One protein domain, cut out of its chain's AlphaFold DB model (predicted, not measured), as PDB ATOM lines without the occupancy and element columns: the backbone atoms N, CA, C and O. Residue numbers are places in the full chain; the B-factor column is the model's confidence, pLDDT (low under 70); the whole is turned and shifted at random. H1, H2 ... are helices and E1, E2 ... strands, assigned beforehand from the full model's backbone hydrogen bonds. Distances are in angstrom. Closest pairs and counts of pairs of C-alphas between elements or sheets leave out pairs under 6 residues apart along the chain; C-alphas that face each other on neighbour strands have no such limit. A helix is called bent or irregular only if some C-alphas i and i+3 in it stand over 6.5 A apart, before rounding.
ATOM      1  N   ILE A 179     145.891 179.532 102.809       94.00
ATOM      2  CA  ILE A 179     146.629 178.670 101.876       94.00
ATOM      3  C   ILE A 179     148.109 179.046 101.913       94.00
ATOM      4  O   ILE A 179     148.454 180.228 101.873       94.00
ATOM      5  N   PHE A 180     148.976 178.041 101.931       94.56
ATOM      6  CA  PHE A 180     150.420 178.188 101.801       94.56
ATOM      7  C   PHE A 180     150.899 177.648 100.451       94.56
ATOM      8  O   PHE A 180     150.385 176.657  99.942       94.56
ATOM      9  N   CYS A 181     151.899 178.294  99.867       94.62
ATOM     10  CA  CYS A 181     152.599 177.816  98.684       94.62
ATOM     11  C   CYS A 181     154.107 177.952  98.959       94.62
ATOM     12  O   CYS A 181     154.671 179.041  98.784       94.62
ATOM     13  N   PRO A 182     154.765 176.881  99.447       94.38
ATOM     14  CA  PRO A 182     156.164 176.930  99.880       94.38
ATOM     15  C   PRO A 182     157.171 177.080  98.725       94.38
ATOM     16  O   PRO A 182     158.326 177.450  98.960       94.38
ATOM     17  N   ASN A 183     156.749 176.763  97.500       92.19
ATOM     18  CA  ASN A 183     157.535 176.722  96.267       92.19
ATOM     19  C   ASN A 183     156.874 177.561  95.158       92.19
ATOM     20  O   ASN A 183     156.631 177.068  94.061       92.19
ATOM     21  N   GLY A 184     156.584 178.834  95.439       92.88
ATOM     22  CA  GLY A 184     155.884 179.742  94.522       92.88
ATOM     23  C   GLY A 184     156.563 179.947  93.165       92.88
ATOM     24  O   GLY A 184     155.921 180.388  92.217       92.88
ATOM     25  N   GLU A 185     157.846 179.603  93.041       91.00
ATOM     26  CA  GLU A 185     158.576 179.606  91.772       91.00
ATOM     27  C   GLU A 185     157.957 178.711  90.687       91.00
ATOM     28  O   GLU A 185     158.143 178.996  89.508       91.00
ATOM     29  N   VAL A 186     157.183 177.680  91.052       90.12
ATOM     30  CA  VAL A 186     156.508 176.807  90.069       90.12
ATOM     31  C   VAL A 186     155.390 177.512  89.306       90.12
ATOM     32  O   VAL A 186     154.976 177.040  88.255       90.12
ATOM     33  N   LEU A 187     154.921 178.651  89.818       92.44
ATOM     34  CA  LEU A 187     153.880 179.470  89.197       92.44
ATOM     35  C   LEU A 187     154.448 180.443  88.154       92.44
ATOM     36  O   LEU A 187     153.705 181.238  87.580       92.44
ATOM     37  N   ALA A 188     155.769 180.439  87.958       94.06
ATOM     38  CA  ALA A 188     156.440 181.363  87.067       94.06
ATOM     39  C   ALA A 188     156.319 180.942  85.596       94.06
ATOM     40  O   ALA A 188     156.502 179.784  85.225       94.06
ATOM     41  N   SER A 189     156.142 181.933  84.735       95.38
ATOM     42  CA  SER A 189     156.326 181.839  83.292       95.38
ATOM     43  C   SER A 189     157.262 182.951  82.822       95.38
ATOM     44  O   SER A 189     157.375 184.001  83.456       95.38
ATOM     45  N   VAL A 190     157.998 182.708  81.736       96.88
ATOM     46  CA  VAL A 190     158.939 183.696  81.194       96.88
ATOM     47  C   VAL A 190     158.178 184.655  80.286       96.88
ATOM     48  O   VAL A 190     157.679 184.247  79.239       96.88
ATOM     49  N   GLU A 191     158.121 185.929  80.669       96.75
ATOM     50  CA  GLU A 191     157.543 186.996  79.846       96.75
ATOM     51  C   GLU A 191     158.571 187.502  78.828       96.75
ATOM     52  O   GLU A 191     158.279 187.611  77.635       96.75
ATOM     53  N   SER A 192     159.803 187.751  79.280       96.31
ATOM     54  CA  SER A 192     160.914 188.168  78.424       96.31
ATOM     55  C   SER A 192     162.283 187.902  79.062       96.31
ATOM     56  O   SER A 192     162.404 187.585  80.247       96.31
ATOM     57  N   GLY A 193     163.340 188.027  78.255       93.75
ATOM     58  CA  GLY A 193     164.725 187.812  78.678       93.75
ATOM     59  C   GLY A 193     165.149 186.343  78.673       93.75
ATOM     60  O   GLY A 193     164.603 185.521  77.935       93.75
ATOM     61  N   SER A 194     166.183 186.023  79.449       91.00
ATOM     62  CA  SER A 194     166.895 184.740  79.371       91.00
ATOM     63  C   SER A 194     166.792 183.958  80.675       91.00
ATOM     64  O   SER A 194     167.708 183.972  81.494       91.00
ATOM     65  N   ALA A 195     165.667 183.268  80.862       92.56
ATOM     66  CA  ALA A 195     165.407 182.432  82.029       92.56
ATOM     67  C   ALA A 195     164.707 181.116  81.672       92.56
ATOM     68  O   ALA A 195     164.189 180.928  80.568       92.56
ATOM     69  N   THR A 196     164.708 180.193  82.627       88.88
ATOM     70  CA  THR A 196     163.962 178.939  82.609       88.88
ATOM     71  C   THR A 196     163.204 178.836  83.926       88.88
ATOM     72  O   THR A 196     163.794 178.540  84.964       88.88
ATOM     73  N   ALA A 197     161.895 179.097  83.880       84.44
ATOM     74  CA  ALA A 197     161.039 179.105  85.064       84.44
ATOM     75  C   ALA A 197     161.043 177.753  85.801       84.44
ATOM     76  O   ALA A 197     161.279 177.719  87.003       84.44
ATOM     77  N   GLY A 198     160.913 176.638  85.068       78.75
ATOM     78  CA  GLY A 198     160.853 175.294  85.660       78.75
ATOM     79  C   GLY A 198     162.088 174.884  86.473       78.75
ATOM     80  O   GLY A 198     161.969 174.090  87.398       78.75
ATOM     81  N   THR A 199     163.265 175.449  86.181       82.62
ATOM     82  CA  THR A 199     164.505 175.204  86.945       82.62
ATOM     83  C   THR A 199     164.913 176.389  87.819       82.62
ATOM     84  O   THR A 199     165.938 176.331  88.495       82.62
ATOM     85  N   ASN A 200     164.123 177.467  87.830       89.94
ATOM     86  CA  ASN A 200     164.416 178.717  88.530       89.94
ATOM     87  C   ASN A 200     165.817 179.288  88.202       89.94
ATOM     88  O   ASN A 200     166.538 179.775  89.080       89.94
ATOM     89  N   LEU A 201     166.222 179.190  86.929       91.50
ATOM     90  CA  LEU A 201     167.528 179.635  86.434       91.50
ATOM     91  C   LEU A 201     167.400 180.824  85.483       91.50
ATOM     92  O   LEU A 201     166.500 180.879  84.648       91.50
ATOM     93  N   MET A 202     168.367 181.734  85.552       93.00
ATOM     94  CA  MET A 202     168.574 182.823  84.600       93.00
ATOM     95  C   MET A 202     169.956 182.680  83.955       93.00
ATOM     96  O   MET A 202     170.928 182.395  84.642       93.00
ATOM     97  N   TYR A 203     170.055 182.858  82.643       90.94
ATOM     98  CA  TYR A 203     171.289 182.684  81.856       90.94
ATOM     99  C   TYR A 203     171.594 183.918  80.992       90.94
ATOM    100  O   TYR A 203     172.200 183.837  79.927       90.94
ATOM    101  N   GLY A 204     171.126 185.083  81.441       90.06
ATOM    102  CA  GLY A 204     171.399 186.378  80.831       90.06
ATOM    103  C   GLY A 204     171.415 187.495  81.868       90.06
ATOM    104  O   GLY A 204     171.326 187.247  83.068       90.06
ATOM    105  N   GLN A 205     171.555 188.732  81.390       91.81
ATOM    106  CA  GLN A 205     171.686 189.916  82.245       91.81
ATOM    107  C   GLN A 205     170.367 190.321  82.913       91.81
ATOM    108  O   GLN A 205     170.360 190.850  84.027       91.81
ATOM    109  N   ASP A 206     169.246 190.052  82.247       94.75
ATOM    110  CA  ASP A 206     167.923 190.299  82.786       94.75
ATOM    111  C   ASP A 206     166.878 189.290  82.299       94.75
ATOM    112  O   ASP A 206     167.001 188.665  81.239       94.75
ATOM    113  N   ALA A 207     165.838 189.132  83.112       96.69
ATOM    114  CA  ALA A 207     164.646 188.368  82.787       96.69
ATOM    115  C   ALA A 207     163.420 188.963  83.479       96.69
ATOM    116  O   ALA A 207     163.511 189.519  84.578       96.69
ATOM    117  N   VAL A 208     162.266 188.816  82.838       98.12
ATOM    118  CA  VAL A 208     160.961 189.158  83.397       98.12
ATOM    119  C   VAL A 208     160.155 187.877  83.531       98.12
ATOM    120  O   VAL A 208     159.980 187.144  82.555       98.12
ATOM    121  N   LEU A 209     159.672 187.620  84.745       97.88
ATOM    122  CA  LEU A 209     158.828 186.480  85.069       97.88
ATOM    123  C   LEU A 209     157.444 186.947  85.517       97.88
ATOM    124  O   LEU A 209     157.332 187.864  86.337       97.88
ATOM    125  N   ASP A 210     156.419 186.271  85.010       97.88
ATOM    126  CA  ASP A 210     155.035 186.392  85.464       97.88
ATOM    127  C   ASP A 210     154.707 185.217  86.378       97.88
ATOM    128  O   ASP A 210     154.828 184.064  85.965       97.88
ATOM    129  N   TYR A 211     154.295 185.510  87.608       97.00
ATOM    130  CA  TYR A 211     153.815 184.526  88.571       97.00
ATOM    131  C   TYR A 211     152.288 184.558  88.593       97.00
ATOM    132  O   TYR A 211     151.708 185.567  89.008       97.00
ATOM    133  N   ASP A 212     151.647 183.473  88.159       95.44
ATOM    134  CA  ASP A 212     150.188 183.330  88.203       95.44
ATOM    135  C   ASP A 212     149.741 182.918  89.611       95.44
ATOM    136  O   ASP A 212     149.922 181.776  90.032       95.44
ATOM    137  N   LEU A 213     149.174 183.864  90.364       94.88
ATOM    138  CA  LEU A 213     148.713 183.637  91.735       94.88
ATOM    139  C   LEU A 213     147.191 183.459  91.822       94.88
ATOM    140  O   LEU A 213     146.646 183.378  92.926       94.88
ATOM    141  N   SER A 214     146.495 183.397  90.682       90.62
ATOM    142  CA  SER A 214     145.027 183.379  90.611       90.62
ATOM    143  C   SER A 214     144.399 182.208  91.380       90.62
ATOM    144  O   SER A 214     143.328 182.351  91.974       90.62
ATOM    145  N   GLY A 215     145.097 181.068  91.447       87.44
ATOM    146  CA  GLY A 215     144.669 179.870  92.174       87.44
ATOM    147  C   GLY A 215     144.775 179.953  93.704       87.44
ATOM    148  O   GLY A 215     144.247 179.081  94.392       87.44
ATOM    149  N   LEU A 216     145.429 180.979  94.260       88.88
ATOM    150  CA  LEU A 216     145.697 181.098  95.704       88.88
ATOM    151  C   LEU A 216     144.704 182.012  96.446       88.88
ATOM    152  O   LEU A 216     144.846 182.245  97.650       88.88
ATOM    153  N   GLY A 217     143.683 182.515  95.748       88.56
ATOM    154  CA  GLY A 217     142.681 183.412  96.318       88.56
ATOM    155  C   GLY A 217     143.250 184.796  96.637       88.56
ATOM    156  O   GLY A 217     143.996 185.378  95.853       88.56
ATOM    157  N   GLU A 218     142.872 185.360  97.786       92.31
ATOM    158  CA  GLU A 218     143.382 186.667  98.199       92.31
ATOM    159  C   GLU A 218     144.821 186.540  98.710       92.31
ATOM    160  O   GLU A 218     145.067 185.909  99.737       92.31
ATOM    161  N   ILE A 219     145.775 187.177  98.032       95.38
ATOM    162  CA  ILE A 219     147.178 187.156  98.452       95.38
ATOM    163  C   ILE A 219     147.375 188.028  99.693       95.38
ATOM    164  O   ILE A 219     147.102 189.229  99.692       95.38
ATOM    165  N   THR A 220     147.887 187.411 100.757       94.44
ATOM    166  CA  THR A 220     148.121 188.063 102.054       94.44
ATOM    167  C   THR A 220     149.601 188.259 102.360       94.44
ATOM    168  O   THR A 220     149.944 189.158 103.129       94.44
ATOM    169  N   GLY A 221     150.476 187.462 101.740       96.19
ATOM    170  CA  GLY A 221     151.916 187.580 101.912       96.19
ATOM    171  C   GLY A 221     152.710 186.960 100.769       96.19
ATOM    172  O   GLY A 221     152.372 185.880 100.292       96.19
ATOM    173  N   ILE A 222     153.795 187.618 100.365       97.75
ATOM    174  CA  ILE A 222     154.800 187.059  99.451       97.75
ATOM    175  C   ILE A 222     156.184 187.284 100.053       97.75
ATOM    176  O   ILE A 222     156.493 188.385 100.503       97.75
ATOM    177  N   LYS A 223     157.034 186.257 100.063       97.31
ATOM    178  CA  LYS A 223     158.409 186.331 100.569       97.31
ATOM    179  C   LYS A 223     159.371 185.788  99.526       97.31
ATOM    180  O   LYS A 223     159.313 184.612  99.177       97.31
ATOM    181  N   PHE A 224     160.288 186.644  99.096       96.19
ATOM    182  CA  PHE A 224     161.443 186.249  98.297       96.19
ATOM    183  C   PHE A 224     162.623 186.011  99.234       96.19
ATOM    184  O   PHE A 224     162.823 186.757 100.195       96.19
ATOM    185  N   PHE A 225     163.414 184.978  98.976       95.06
ATOM    186  CA  PHE A 225     164.585 184.664  99.792       95.06
ATOM    187  C   PHE A 225     165.612 183.877  98.987       95.06
ATOM    188  O   PHE A 225     165.300 183.249  97.978       95.06
ATOM    189  N   LYS A 226     166.868 183.919  99.425       93.38
ATOM    190  CA  LYS A 226     167.914 183.063  98.859       93.38
ATOM    191  C   LYS A 226     167.748 181.630  99.369       93.38
ATOM    192  O   LYS A 226     167.358 181.465 100.527       93.38
ATOM    193  N   PRO A 227     168.068 180.612  98.554       93.12
ATOM    194  CA  PRO A 227     168.044 179.231  99.021       93.12
ATOM    195  C   PRO A 227     168.984 179.028 100.221       93.12
ATOM    196  O   PRO A 227     170.054 179.634 100.294       93.12
ATOM    197  N   GLU A 228     168.595 178.160 101.161       94.75
ATOM    198  CA  GLU A 228     169.411 177.812 102.337       94.75
ATOM    199  C   GLU A 228     170.710 177.109 101.925       94.75
ATOM    200  O   GLU A 228     171.776 177.369 102.490       94.75
ATOM    201  N   TYR A 229     170.622 176.233 100.923       93.81
ATOM    202  CA  TYR A 229     171.761 175.521 100.364       93.81
ATOM    203  C   TYR A 229     172.010 175.976  98.936       93.81
ATOM    204  O   TYR A 229     171.171 175.804  98.059       93.81
ATOM    205  N   ASP A 230     173.197 176.515  98.703       89.12
ATOM    206  CA  ASP A 230     173.680 176.849  97.371       89.12
ATOM    207  C   ASP A 230     175.166 176.488  97.241       89.12
ATOM    208  O   ASP A 230     175.882 176.355  98.254       89.12
ATOM    209  N   ASP A 231     175.613 176.316  95.998       87.00
ATOM    210  CA  ASP A 231     177.012 176.076  95.648       87.00
ATOM    211  C   ASP A 231     177.418 176.872  94.390       87.00
ATOM    212  O   ASP A 231     176.999 176.529  93.278       87.00
ATOM    213  N   PRO A 232     178.300 177.887  94.537       83.38
ATOM    214  CA  PRO A 232     178.769 178.722  93.436       83.38
ATOM    215  C   PRO A 232     179.685 178.007  92.427       83.38
ATOM    216  O   PRO A 232     180.184 178.638  91.485       83.38
ATOM    217  N   LYS A 233     179.965 176.708  92.613       84.50
ATOM    218  CA  LYS A 233     180.839 175.928  91.727       84.50
ATOM    219  C   LYS A 233     180.358 175.962  90.277       84.50
ATOM    220  O   LYS A 233     181.159 176.278  89.397       84.50
ATOM    221  N   TYR A 234     179.072 175.697  90.048       82.81
ATOM    222  CA  TYR A 234     178.477 175.625  88.705       82.81
ATOM    223  C   TYR A 234     177.365 176.652  88.458       82.81
ATOM    224  O   TYR A 234     177.105 176.982  87.305       82.81
ATOM    225  N   PHE A 235     176.747 177.187  89.515       87.81
ATOM    226  CA  PHE A 235     175.640 178.142  89.427       87.81
ATOM    227  C   PHE A 235     175.917 179.331  90.331       87.81
ATOM    228  O   PHE A 235     176.283 179.123  91.475       87.81
ATOM    229  N   GLU A 236     175.733 180.565  89.875       88.31
ATOM    230  CA  GLU A 236     175.867 181.716  90.775       88.31
ATOM    231  C   GLU A 236     174.565 181.989  91.532       88.31
ATOM    232  O   GLU A 236     173.477 181.924  90.964       88.31
ATOM    233  N   SER A 237     174.654 182.346  92.812       89.19
ATOM    234  CA  SER A 237     173.499 182.867  93.545       89.19
ATOM    235  C   SER A 237     173.120 184.248  93.012       89.19
ATOM    236  O   SER A 237     174.002 185.087  92.805       89.19
ATOM    237  N   PHE A 238     171.823 184.536  92.884       91.69
ATOM    238  CA  PHE A 238     171.363 185.855  92.456       91.69
ATOM    239  C   PHE A 238     171.913 186.992  93.331       91.69
ATOM    240  O   PHE A 238     171.662 187.077  94.541       91.69
ATOM    241  N   ARG A 239     172.633 187.913  92.681       91.81
ATOM    242  CA  ARG A 239     173.015 189.223  93.214       91.81
ATOM    243  C   ARG A 239     172.586 190.264  92.197       91.81
ATOM    244  O   ARG A 239     173.074 190.273  91.078       91.81
ATOM    245  N   GLY A 240     171.672 191.143  92.568       93.31
ATOM    246  CA  GLY A 240     171.138 192.076  91.592       93.31
ATOM    247  C   GLY A 240     169.947 192.861  92.094       93.31
ATOM    248  O   GLY A 240     169.681 192.938  93.299       93.31
ATOM    249  N   GLN A 241     169.241 193.454  91.143       95.81
ATOM    250  CA  GLN A 241     168.044 194.239  91.379       95.81
ATOM    251  C   GLN A 241     166.802 193.407  91.082       95.81
ATOM    252  O   GLN A 241     166.714 192.722  90.064       95.81
ATOM    253  N   VAL A 242     165.832 193.507  91.984       97.62
ATOM    254  CA  VAL A 242     164.476 192.993  91.794       97.62
ATOM    255  C   VAL A 242     163.569 194.202  91.622       97.62
ATOM    256  O   VAL A 242     163.653 195.143  92.413       97.62
ATOM    257  N   ALA A 243     162.723 194.199  90.600       98.25
ATOM    258  CA  ALA A 243     161.725 195.239  90.387       98.25
ATOM    259  C   ALA A 243     160.350 194.621  90.141       98.25
ATOM    260  O   ALA A 243     160.239 193.621  89.436       98.25
ATOM    261  N   PHE A 244     159.306 195.224  90.703       98.50
ATOM    262  CA  PHE A 244     157.924 194.796  90.479       98.50
ATOM    263  C   PHE A 244     157.254 195.719  89.474       98.50
ATOM    264  O   PHE A 244     157.440 196.937  89.518       98.50
ATOM    265  N   TYR A 245     156.475 195.143  88.567       98.56
ATOM    266  CA  TYR A 245     155.666 195.921  87.642       98.56
ATOM    267  C   TYR A 245     154.471 196.530  88.379       98.56
ATOM    268  O   TYR A 245     153.683 195.822  89.005       98.56
ATOM    269  N   CYS A 246     154.329 197.851  88.317       98.12
ATOM    270  CA  CYS A 246     153.210 198.561  88.912       98.12
ATOM    271  C   CYS A 246     152.094 198.751  87.879       98.12
ATOM    272  O   CYS A 246     152.206 199.571  86.966       98.12
ATOM    273  N   TRP A 247     150.975 198.045  88.052       96.75
ATOM    274  CA  TRP A 247     149.871 198.036  87.083       96.75
ATOM    275  C   TRP A 247     149.159 199.383  86.937       96.75
ATOM    276  O   TRP A 247     148.563 199.651  85.896       96.75
ATOM    277  N   SER A 248     149.227 200.244  87.955       93.25
ATOM    278  CA  SER A 248     148.614 201.574  87.908       93.25
ATOM    279  C   SER A 248     149.461 202.610  87.166       93.25
ATOM    280  O   SER A 248     148.897 203.543  86.596       93.25
ATOM    281  N   SER A 249     150.789 202.461  87.160       95.62
ATOM    282  CA  SER A 249     151.706 203.383  86.473       95.62
ATOM    283  C   SER A 249     152.195 202.861  85.122       95.62
ATOM    284  O   SER A 249     152.533 203.667  84.260       95.62
ATOM    285  N   GLY A 250     152.197 201.541  84.921       96.50
ATOM    286  CA  GLY A 250     152.755 200.890  83.736       96.50
ATOM    287  C   GLY A 250     154.282 200.770  83.750       96.50
ATOM    288  O   GLY A 250     154.876 200.499  82.711       96.50
ATOM    289  N   GLU A 251     154.919 200.986  84.903       97.38
ATOM    290  CA  GLU A 251     156.375 201.052  85.052       97.38
ATOM    291  C   GLU A 251     156.892 200.032  86.076       97.38
ATOM    292  O   GLU A 251     156.162 199.577  86.962       97.38
ATOM    293  N   TYR A 252     158.179 199.690  85.978       98.25
ATOM    294  CA  TYR A 252     158.861 198.855  86.970       98.25
ATOM    295  C   TYR A 252     159.386 199.692  88.139       98.25
ATOM    296  O   TYR A 252     160.119 200.662  87.946       98.25
ATOM    297  N   GLU A 253     159.084 199.265  89.364       98.12
ATOM    298  CA  GLU A 253     159.592 199.870  90.595       98.12
ATOM    299  C   GLU A 253     160.638 198.965  91.256       98.12
ATOM    300  O   GLU A 253     160.346 197.831  91.642       98.12
ATOM    301  N   THR A 254     161.870 199.459  91.409       97.50
ATOM    302  CA  THR A 254     162.956 198.710  92.056       97.50
ATOM    303  C   THR A 254     162.704 198.522  93.552       97.50
ATOM    304  O   THR A 254     162.487 199.475  94.303       97.50
ATOM    305  N   ILE A 255     162.836 197.282  94.013       97.00
ATOM    306  CA  ILE A 255     162.587 196.860  95.386       97.00
ATOM    307  C   ILE A 255     163.918 196.728  96.137       97.00
ATOM    308  O   ILE A 255     164.635 195.734  96.033       97.00
ATOM    309  N   SER A 256     164.257 197.746  96.931       90.12
ATOM    310  CA  SER A 256     165.553 197.826  97.636       90.12
ATOM    311  C   SER A 256     165.791 196.726  98.679       90.12
ATOM    312  O   SER A 256     166.936 196.359  98.937       90.12
ATOM    313  N   LYS A 257     164.727 196.198  99.292       91.94
ATOM    314  CA  LYS A 257     164.777 195.104 100.274       91.94
ATOM    315  C   LYS A 257     163.823 194.001  99.849       91.94
ATOM    316  O   LYS A 257     162.755 193.858 100.433       91.94
ATOM    317  N   TRP A 258     164.194 193.273  98.803       94.62
ATOM    318  CA  TRP A 258     163.365 192.197  98.268       94.62
ATOM    319  C   TRP A 258     163.330 190.955  99.174       94.62
ATOM    320  O   TRP A 258     162.327 190.259  99.181       94.62
ATOM    321  N   GLU A 259     164.346 190.729 100.019       94.19
ATOM    322  CA  GLU A 259     164.423 189.606 100.983       94.19
ATOM    323  C   GLU A 259     163.511 189.773 102.225       94.19
ATOM    324  O   GLU A 259     163.879 189.407 103.343       94.19
ATOM    325  N   LYS A 260     162.334 190.387 102.068       94.00
ATOM    326  CA  LYS A 260     161.344 190.571 103.140       94.00
ATOM    327  C   LYS A 260     160.016 189.913 102.780       94.00
ATOM    328  O   LYS A 260     159.801 189.487 101.650       94.00
ATOM    329  N   VAL A 261     159.109 189.889 103.751       96.00
ATOM    330  CA  VAL A 261     157.697 189.591 103.501       96.00
ATOM    331  C   VAL A 261     157.003 190.873 103.037       96.00
ATOM    332  O   VAL A 261     157.087 191.894 103.722       96.00
ATOM    333  N   PHE A 262     156.356 190.815 101.878       97.50
ATOM    334  CA  PHE A 262     155.447 191.834 101.359       97.50
ATOM    335  C   PHE A 262     154.036 191.489 101.798       97.50
ATOM    336  O   PHE A 262     153.582 190.375 101.542       97.50
ATOM    337  N   ASP A 263     153.363 192.423 102.461       95.94
ATOM    338  CA  ASP A 263     151.968 192.250 102.858       95.94
ATOM    339  C   ASP A 263     150.992 192.645 101.737       95.94
ATOM    340  O   ASP A 263     151.370 193.179 100.691       95.94
ATOM    341  N   ARG A 264     149.702 192.392 101.974       93.25
ATOM    342  CA  ARG A 264     148.613 192.738 101.052       93.25
ATOM    343  C   ARG A 264     148.637 194.201 100.597       93.25
ATOM    344  O   ARG A 264     148.412 194.471  99.421       93.25
ATOM    345  N   THR A 265     148.863 195.144 101.509       94.50
ATOM    346  CA  THR A 265     148.823 196.580 101.196       94.50
ATOM    347  C   THR A 265     149.993 196.971 100.305       94.50
ATOM    348  O   THR A 265     149.828 197.755  99.372       94.50
ATOM    349  N   GLU A 266     151.171 196.401 100.546       95.44
ATOM    350  CA  GLU A 266     152.335 196.628  99.693       95.44
ATOM    351  C   GLU A 266     152.162 196.028  98.292       95.44
ATOM    352  O   GLU A 266     152.658 196.602  97.323       95.44
ATOM    353  N   LEU A 267     151.452 194.901  98.182       95.50
ATOM    354  CA  LEU A 267     151.234 194.172  96.930       95.50
ATOM    355  C   LEU A 267     150.091 194.728  96.068       95.50
ATOM    356  O   LEU A 267     150.068 194.458  94.870       95.50
ATOM    357  N   GLU A 268     149.176 195.525  96.629       94.56
ATOM    358  CA  GLU A 268     147.930 195.960  95.974       94.56
ATOM    359  C   GLU A 268     148.141 196.577  94.581       94.56
ATOM    360  O   GLU A 268     147.385 196.299  93.655       94.56
ATOM    361  N   LYS A 269     149.193 197.384  94.401       96.31
ATOM    362  CA  LYS A 269     149.501 198.026  93.109       96.31
ATOM    363  C   LYS A 269     150.365 197.178  92.161       96.31
ATOM    364  O   LYS A 269     150.591 197.601  91.025       96.31
ATOM    365  N   TYR A 270     150.885 196.043  92.631       97.69
ATOM    366  CA  TYR A 270     151.771 195.140  91.882       97.69
ATOM    367  C   TYR A 270     151.081 193.847  91.437       97.69
ATOM    368  O   TYR A 270     151.600 193.150  90.567       97.69
ATOM    369  N   LEU A 271     149.910 193.543  91.996       96.81
ATOM    370  CA  LEU A 271     149.038 192.480  91.516       96.81
ATOM    371  C   LEU A 271     148.099 193.032  90.444       96.81
ATOM    372  O   LEU A 271     147.469 194.076  90.626       96.81
ATOM    373  N   SER A 272     148.011 192.343  89.314       95.69
ATOM    374  CA  SER A 272     146.999 192.633  88.301       95.69
ATOM    375  C   SER A 272     145.611 192.224  88.793       95.69
ATOM    376  O   SER A 272     145.444 191.506  89.780       95.69
ATOM    377  N   ALA A 273     144.588 192.629  88.041       91.69
ATOM    378  CA  ALA A 273     143.211 192.217  88.295       91.69
ATOM    379  C   ALA A 273     142.990 190.693  88.189       91.69
ATOM    380  O   ALA A 273     142.036 190.190  88.776       91.69
ATOM    381  N   ASP A 274     143.845 189.976  87.451       90.50
ATOM    382  CA  ASP A 274     143.806 188.514  87.320       90.50
ATOM    383  C   ASP A 274     144.721 187.776  88.313       90.50
ATOM    384  O   ASP A 274     144.746 186.552  88.307       90.50
ATOM    385  N   GLY A 275     145.410 188.486  89.216       92.69
ATOM    386  CA  GLY A 275     146.252 187.862  90.243       92.69
ATOM    387  C   GLY A 275     147.683 187.550  89.797       92.69
ATOM    388  O   GLY A 275     148.363 186.765  90.445       92.69
ATOM    389  N   THR A 276     148.168 188.177  88.730       97.12
ATOM    390  CA  THR A 276     149.553 188.054  88.262       97.12
ATOM    391  C   THR A 276     150.478 189.023  88.999       97.12
ATOM    392  O   THR A 276     150.230 190.234  89.049       97.12
ATOM    393  N   LEU A 277     151.595 188.508  89.517       98.12
ATOM    394  CA  LEU A 277     152.740 189.319  89.939       98.12
ATOM    395  C   LEU A 277     153.817 189.267  88.852       98.12
ATOM    396  O   LEU A 277     154.353 188.200  88.568       98.12
ATOM    397  N   ARG A 278     154.184 190.421  88.291       98.50
ATOM    398  CA  ARG A 278     155.259 190.524  87.293       98.50
ATOM    399  C   ARG A 278     156.533 191.077  87.916       98.50
ATOM    400  O   ARG A 278     156.540 192.189  88.457       98.50
ATOM    401  N   VAL A 279     157.617 190.314  87.817       98.38
ATOM    402  CA  VAL A 279     158.907 190.622  88.447       98.38
ATOM    403  C   VAL A 279     160.008 190.653  87.401       98.38
ATOM    404  O   VAL A 279     160.193 189.700  86.649       98.38
ATOM    405  N   ARG A 280     160.787 191.732  87.397       98.12
ATOM    406  CA  ARG A 280     162.035 191.823  86.645       98.12
ATOM    407  C   ARG A 280     163.214 191.535  87.560       98.12
ATOM    408  O   ARG A 280     163.378 192.187  88.594       98.12
ATOM    409  N   TYR A 281     164.056 190.608  87.129       97.12
ATOM    410  CA  TYR A 281     165.356 190.323  87.711       97.12
ATOM    411  C   TYR A 281     166.437 190.880  86.798       97.12
ATOM    412  O   TYR A 281     166.430 190.627  85.596       97.12
ATOM    413  N   GLN A 282     167.368 191.627  87.373       95.62
ATOM    414  CA  GLN A 282     168.565 192.098  86.688       95.62
ATOM    415  C   GLN A 282     169.768 191.741  87.551       95.62
ATOM    416  O   GLN A 282     169.820 192.146  88.714       95.62
ATOM    417  N   VAL A 283     170.715 190.969  87.015       93.81
ATOM    418  CA  VAL A 283     171.952 190.645  87.745       93.81
ATOM    419  C   VAL A 283     172.844 191.874  87.881       93.81
ATOM    420  O   VAL A 283     172.718 192.853  87.148       93.81
ATOM    421  N   ALA A 284     173.723 191.845  88.875       92.56
ATOM    422  CA  ALA A 284     174.737 192.867  89.054       92.56
ATOM    423  C   ALA A 284     175.766 192.814  87.914       92.56
ATOM    424  O   ALA A 284     176.117 191.737  87.437       92.56
ATOM    425  N   ASP A 285     176.289 193.980  87.527       88.31
ATOM    426  CA  ASP A 285     177.227 194.130  86.403       88.31
ATOM    427  C   ASP A 285     178.521 193.303  86.555       88.31
ATOM    428  O   ASP A 285     179.233 193.071  85.581       88.31
ATOM    429  N   ASP A 286     178.855 192.890  87.782       88.12
ATOM    430  CA  ASP A 286     180.030 192.086  88.119       88.12
ATOM    431  C   ASP A 286     179.773 190.568  88.095       88.12
ATOM    432  O   ASP A 286     180.687 189.804  88.412       88.12
ATOM    433  N   MET A 287     178.556 190.118  87.771       87.38
ATOM    434  CA  MET A 287     178.229 188.693  87.654       87.38
ATOM    435  C   MET A 287     178.586 188.136  86.274       87.38
ATOM    436  O   MET A 287     178.199 188.683  85.239       87.38
ATOM    437  N   ASP A 288     179.269 186.990  86.265       78.19
ATOM    438  CA  ASP A 288     179.574 186.238  85.048       78.19
ATOM    439  C   ASP A 288     178.408 185.311  84.686       78.19
ATOM    440  O   ASP A 288     178.412 184.109  84.953       78.19
ATOM    441  N   VAL A 289     177.385 185.901  84.069       74.00
ATOM    442  CA  VAL A 289     176.237 185.162  83.519       74.00
ATOM    443  C   VAL A 289     176.480 184.644  82.099       74.00
ATOM    444  O   VAL A 289     175.564 184.119  81.471       74.00
ATOM    445  N   THR A 290     177.695 184.817  81.566       72.69
ATOM    446  CA  THR A 290     178.086 184.263  80.264       72.69
ATOM    447  C   THR A 290     178.527 182.811  80.370       72.69
ATOM    448  O   THR A 290     178.172 182.014  79.504       72.69
ATOM    449  N   ASP A 291     179.235 182.468  81.449       76.38
ATOM    450  CA  ASP A 291     179.764 181.120  81.664       76.38
ATOM    451  C   ASP A 291     178.992 180.331  82.738       76.38
ATOM    452  O   ASP A 291     179.121 179.104  82.811       76.38
ATOM    453  N   LYS A 292     178.170 180.997  83.564       82.56
ATOM    454  CA  LYS A 292     177.369 180.356  84.619       82.56
ATOM    455  C   LYS A 292     175.922 180.825  84.629       82.56
ATOM    456  O   LYS A 292     175.625 182.013  84.562       82.56
ATOM    457  N   ASN A 293     175.012 179.879  84.839       89.19
ATOM    458  CA  ASN A 293     173.617 180.207  85.108       89.19
ATOM    459  C   ASN A 293     173.476 180.751  86.538       89.19
ATOM    460  O   ASN A 293     174.130 180.285  87.472       89.19
ATOM    461  N   CYS A 294     172.583 181.715  86.708       91.06
ATOM    462  CA  CYS A 294     172.216 182.318  87.974       91.06
ATOM    463  C   CYS A 294     170.973 181.628  88.554       91.06
ATOM    464  O   CYS A 294     169.935 181.561  87.897       91.06
ATOM    465  N   THR A 295     171.044 181.174  89.803       92.12
ATOM    466  CA  THR A 295     169.878 180.694  90.557       92.12
ATOM    467  C   THR A 295     169.077 181.890  91.060       92.12
ATOM    468  O   THR A 295     169.590 182.693  91.844       92.12
ATOM    469  N   LEU A 296     167.826 182.011  90.610       93.81
ATOM    470  CA  LEU A 296     166.912 183.067  91.041       93.81
ATOM    471  C   LEU A 296     166.438 182.851  92.493       93.81
ATOM    472  O   LEU A 296     166.549 181.746  93.033       93.81
ATOM    473  N   PRO A 297     165.912 183.896  93.161       94.06
ATOM    474  CA  PRO A 297     165.336 183.755  94.494       94.06
ATOM    475  C   PRO A 297     164.235 182.690  94.571       94.06
ATOM    476  O   PRO A 297     163.475 182.477  93.629       94.06
ATOM    477  N   CYS A 298     164.138 182.043  95.727       94.56
ATOM    478  CA  CYS A 298     163.020 181.187  96.102       94.56
ATOM    479  C   CYS A 298     161.809 182.043  96.494       94.56
ATOM    480  O   CYS A 298     161.983 183.148  97.027       94.56
ATOM    481  N   LEU A 299     160.600 181.518  96.275       95.06
ATOM    482  CA  LEU A 299     159.357 182.221  96.567       95.06
ATOM    483  C   LEU A 299     158.466 181.415  97.520       95.06
ATOM    484  O   LEU A 299     158.238 180.222  97.338       95.06
ATOM    485  N   GLN A 300     157.943 182.091  98.536       96.31
ATOM    486  CA  GLN A 300     156.880 181.600  99.413       96.31
ATOM    487  C   GLN A 300     155.684 182.539  99.288       96.31
ATOM    488  O   GLN A 300     155.854 183.761  99.351       96.31
ATOM    489  N   ILE A 301     154.485 181.984  99.132       96.19
ATOM    490  CA  ILE A 301     153.247 182.760  99.013       96.19
ATOM    491  C   ILE A 301     152.258 182.281 100.072       96.19
ATOM    492  O   ILE A 301     152.147 181.089 100.353       96.19
ATOM    493  N   THR A 302     151.533 183.225 100.660       95.94
ATOM    494  CA  THR A 302     150.415 182.966 101.561       95.94
ATOM    495  C   THR A 302     149.170 183.635 100.998       95.94
ATOM    496  O   THR A 302     149.145 184.850 100.773       95.94
ATOM    497  N   GLY A 303     148.127 182.842 100.798       94.00
ATOM    498  CA  GLY A 303     146.824 183.278 100.321       94.00
ATOM    499  C   GLY A 303     145.720 183.020 101.341       94.00
ATOM    500  O   GLY A 303     145.930 182.387 102.380       94.00
ATOM    501  N   LYS A 304     144.520 183.498 101.032       90.50
ATOM    502  CA  LYS A 304     143.305 183.219 101.789       90.50
ATOM    503  C   LYS A 304     142.166 182.895 100.831       90.50
ATOM    504  O   LYS A 304     141.828 183.700  99.962       90.50
ATOM    505  N   VAL A 305     141.539 181.738 101.026       80.81
ATOM    506  CA  VAL A 305     140.293 181.394 100.338       80.81
ATOM    507  C   VAL A 305     139.213 182.338 100.838       80.81
ATOM    508  O   VAL A 305     138.831 182.314 102.010       80.81
TER     509      VAL A 305
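What this domain is: This is residues 179 to 305 of the 310 residues of an uncharacterized protein of Blautia sp. AF25-12LB (UniProt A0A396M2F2). Two sheets stand partly face to face, most of their long strands running along the longest span: a larger, strongly twisted one that holds E2, E3, E6, E7 and E9, with E10 and E5 as a side branch at E3, and a smaller one of E1, E11, E4 and E8. Near one end E10 runs on into E11 and so joins the two sheets, while the short helix H1 sits in the gap between them, near E3 and E11, and the equally short H2 stands beside the smaller sheet. The printed part has 127 residues, with two named helices and eleven named strands in the order E1 H1 E2 E3 E4 E5 E6 E7 E8 H2 E9 E10 E11; the class is mostly strand. The larger sheet is branched and mixed; the smaller is antiparallel, in the order E1 E11 E4 E8. The whole is compact, with a radius of gyration of the C-alphas of 14.1 A and spans of 42 by 31 by 23 A.

How they stand to each other: Start in the branched sheet at E3, residues 201 to 212, which has three neighbours. On one side of it lies E2, residues 188 to 196; the two form an antiparallel hairpin, with N 189 and O 210 at 2.8 A. E2 bends by 148 degrees at residue 193 and E3 by 139 degrees at residue 204. On the other side of E3 you find E9, residues 276 to 283, antiparallel, with N 209 and O 279 at 2.9 A, and E10, residues 293 to 295, antiparallel, with N 294 and O 202 at 2.7 A. E10 has E5, residues 235 to 237, as its parallel neighbour, with N 295 and O 236 at 2.8 A. E6, residues 240 to 246, lies on the other side of E9 from E3 and is antiparallel to E9, with N 241 and O 282 at 2.8 A. E6 makes a hairpin with E7, residues 251 to 254, with N 246 and O 251 at 2.9 A. In the other sheet, look for E11, residues 298 to 304, and E4, residues 218 to 225, with N 223 and O 300 at 2.9 A. Its edge strands are E1, residues 179 to 181, with N 181 and O 301 of E11 at 2.8 A, and E8, residues 261 to 263, with N 262 and O 222 of E4 at 2.8 A. E4 and E9, of different sheets, are apart. H1, residues 184 to 187, is on both sheets, over none of their strands; its closest C-alphas to E11 are those of Gly 184 and Leu 299, 4.7 A, and to E3 those of Leu 187 and Tyr 211, 5.1 A. H2, residues 264 to 267, stands at the level of E4's sheet, with the closest C-alphas of H2 and E4, Arg 264 and Thr 220, 4.8 A apart. Both helices are too short for an O i to N i+4 pair; each has its one O i to N i+3 pair within range.

Where its parts are: Find C-alpha 276 at (149.553, 188.054, 88.262); from there E9 runs 22.6 A to C-alpha 283 at (171.952, 190.645, 87.745). E4 measures 21.4 A, E11 20.6 A, E6 19.3 A and the bent E3 17.8 A. E1 begins at C-alpha 179, (146.629, 178.670, 101.876), and E11 ends at C-alpha 304, (143.305, 183.219, 101.789).

The domain as a whole: The two C-alphas farthest apart, those of Asp 291 and Val 305, are 43.7 A from each other, while those of Ile 179 and Val 305 are 7.1 A apart. The printed part has no cut and no long link. The mean pLDDT of the printed part of this model is 92.7, and no printed residue is under 70.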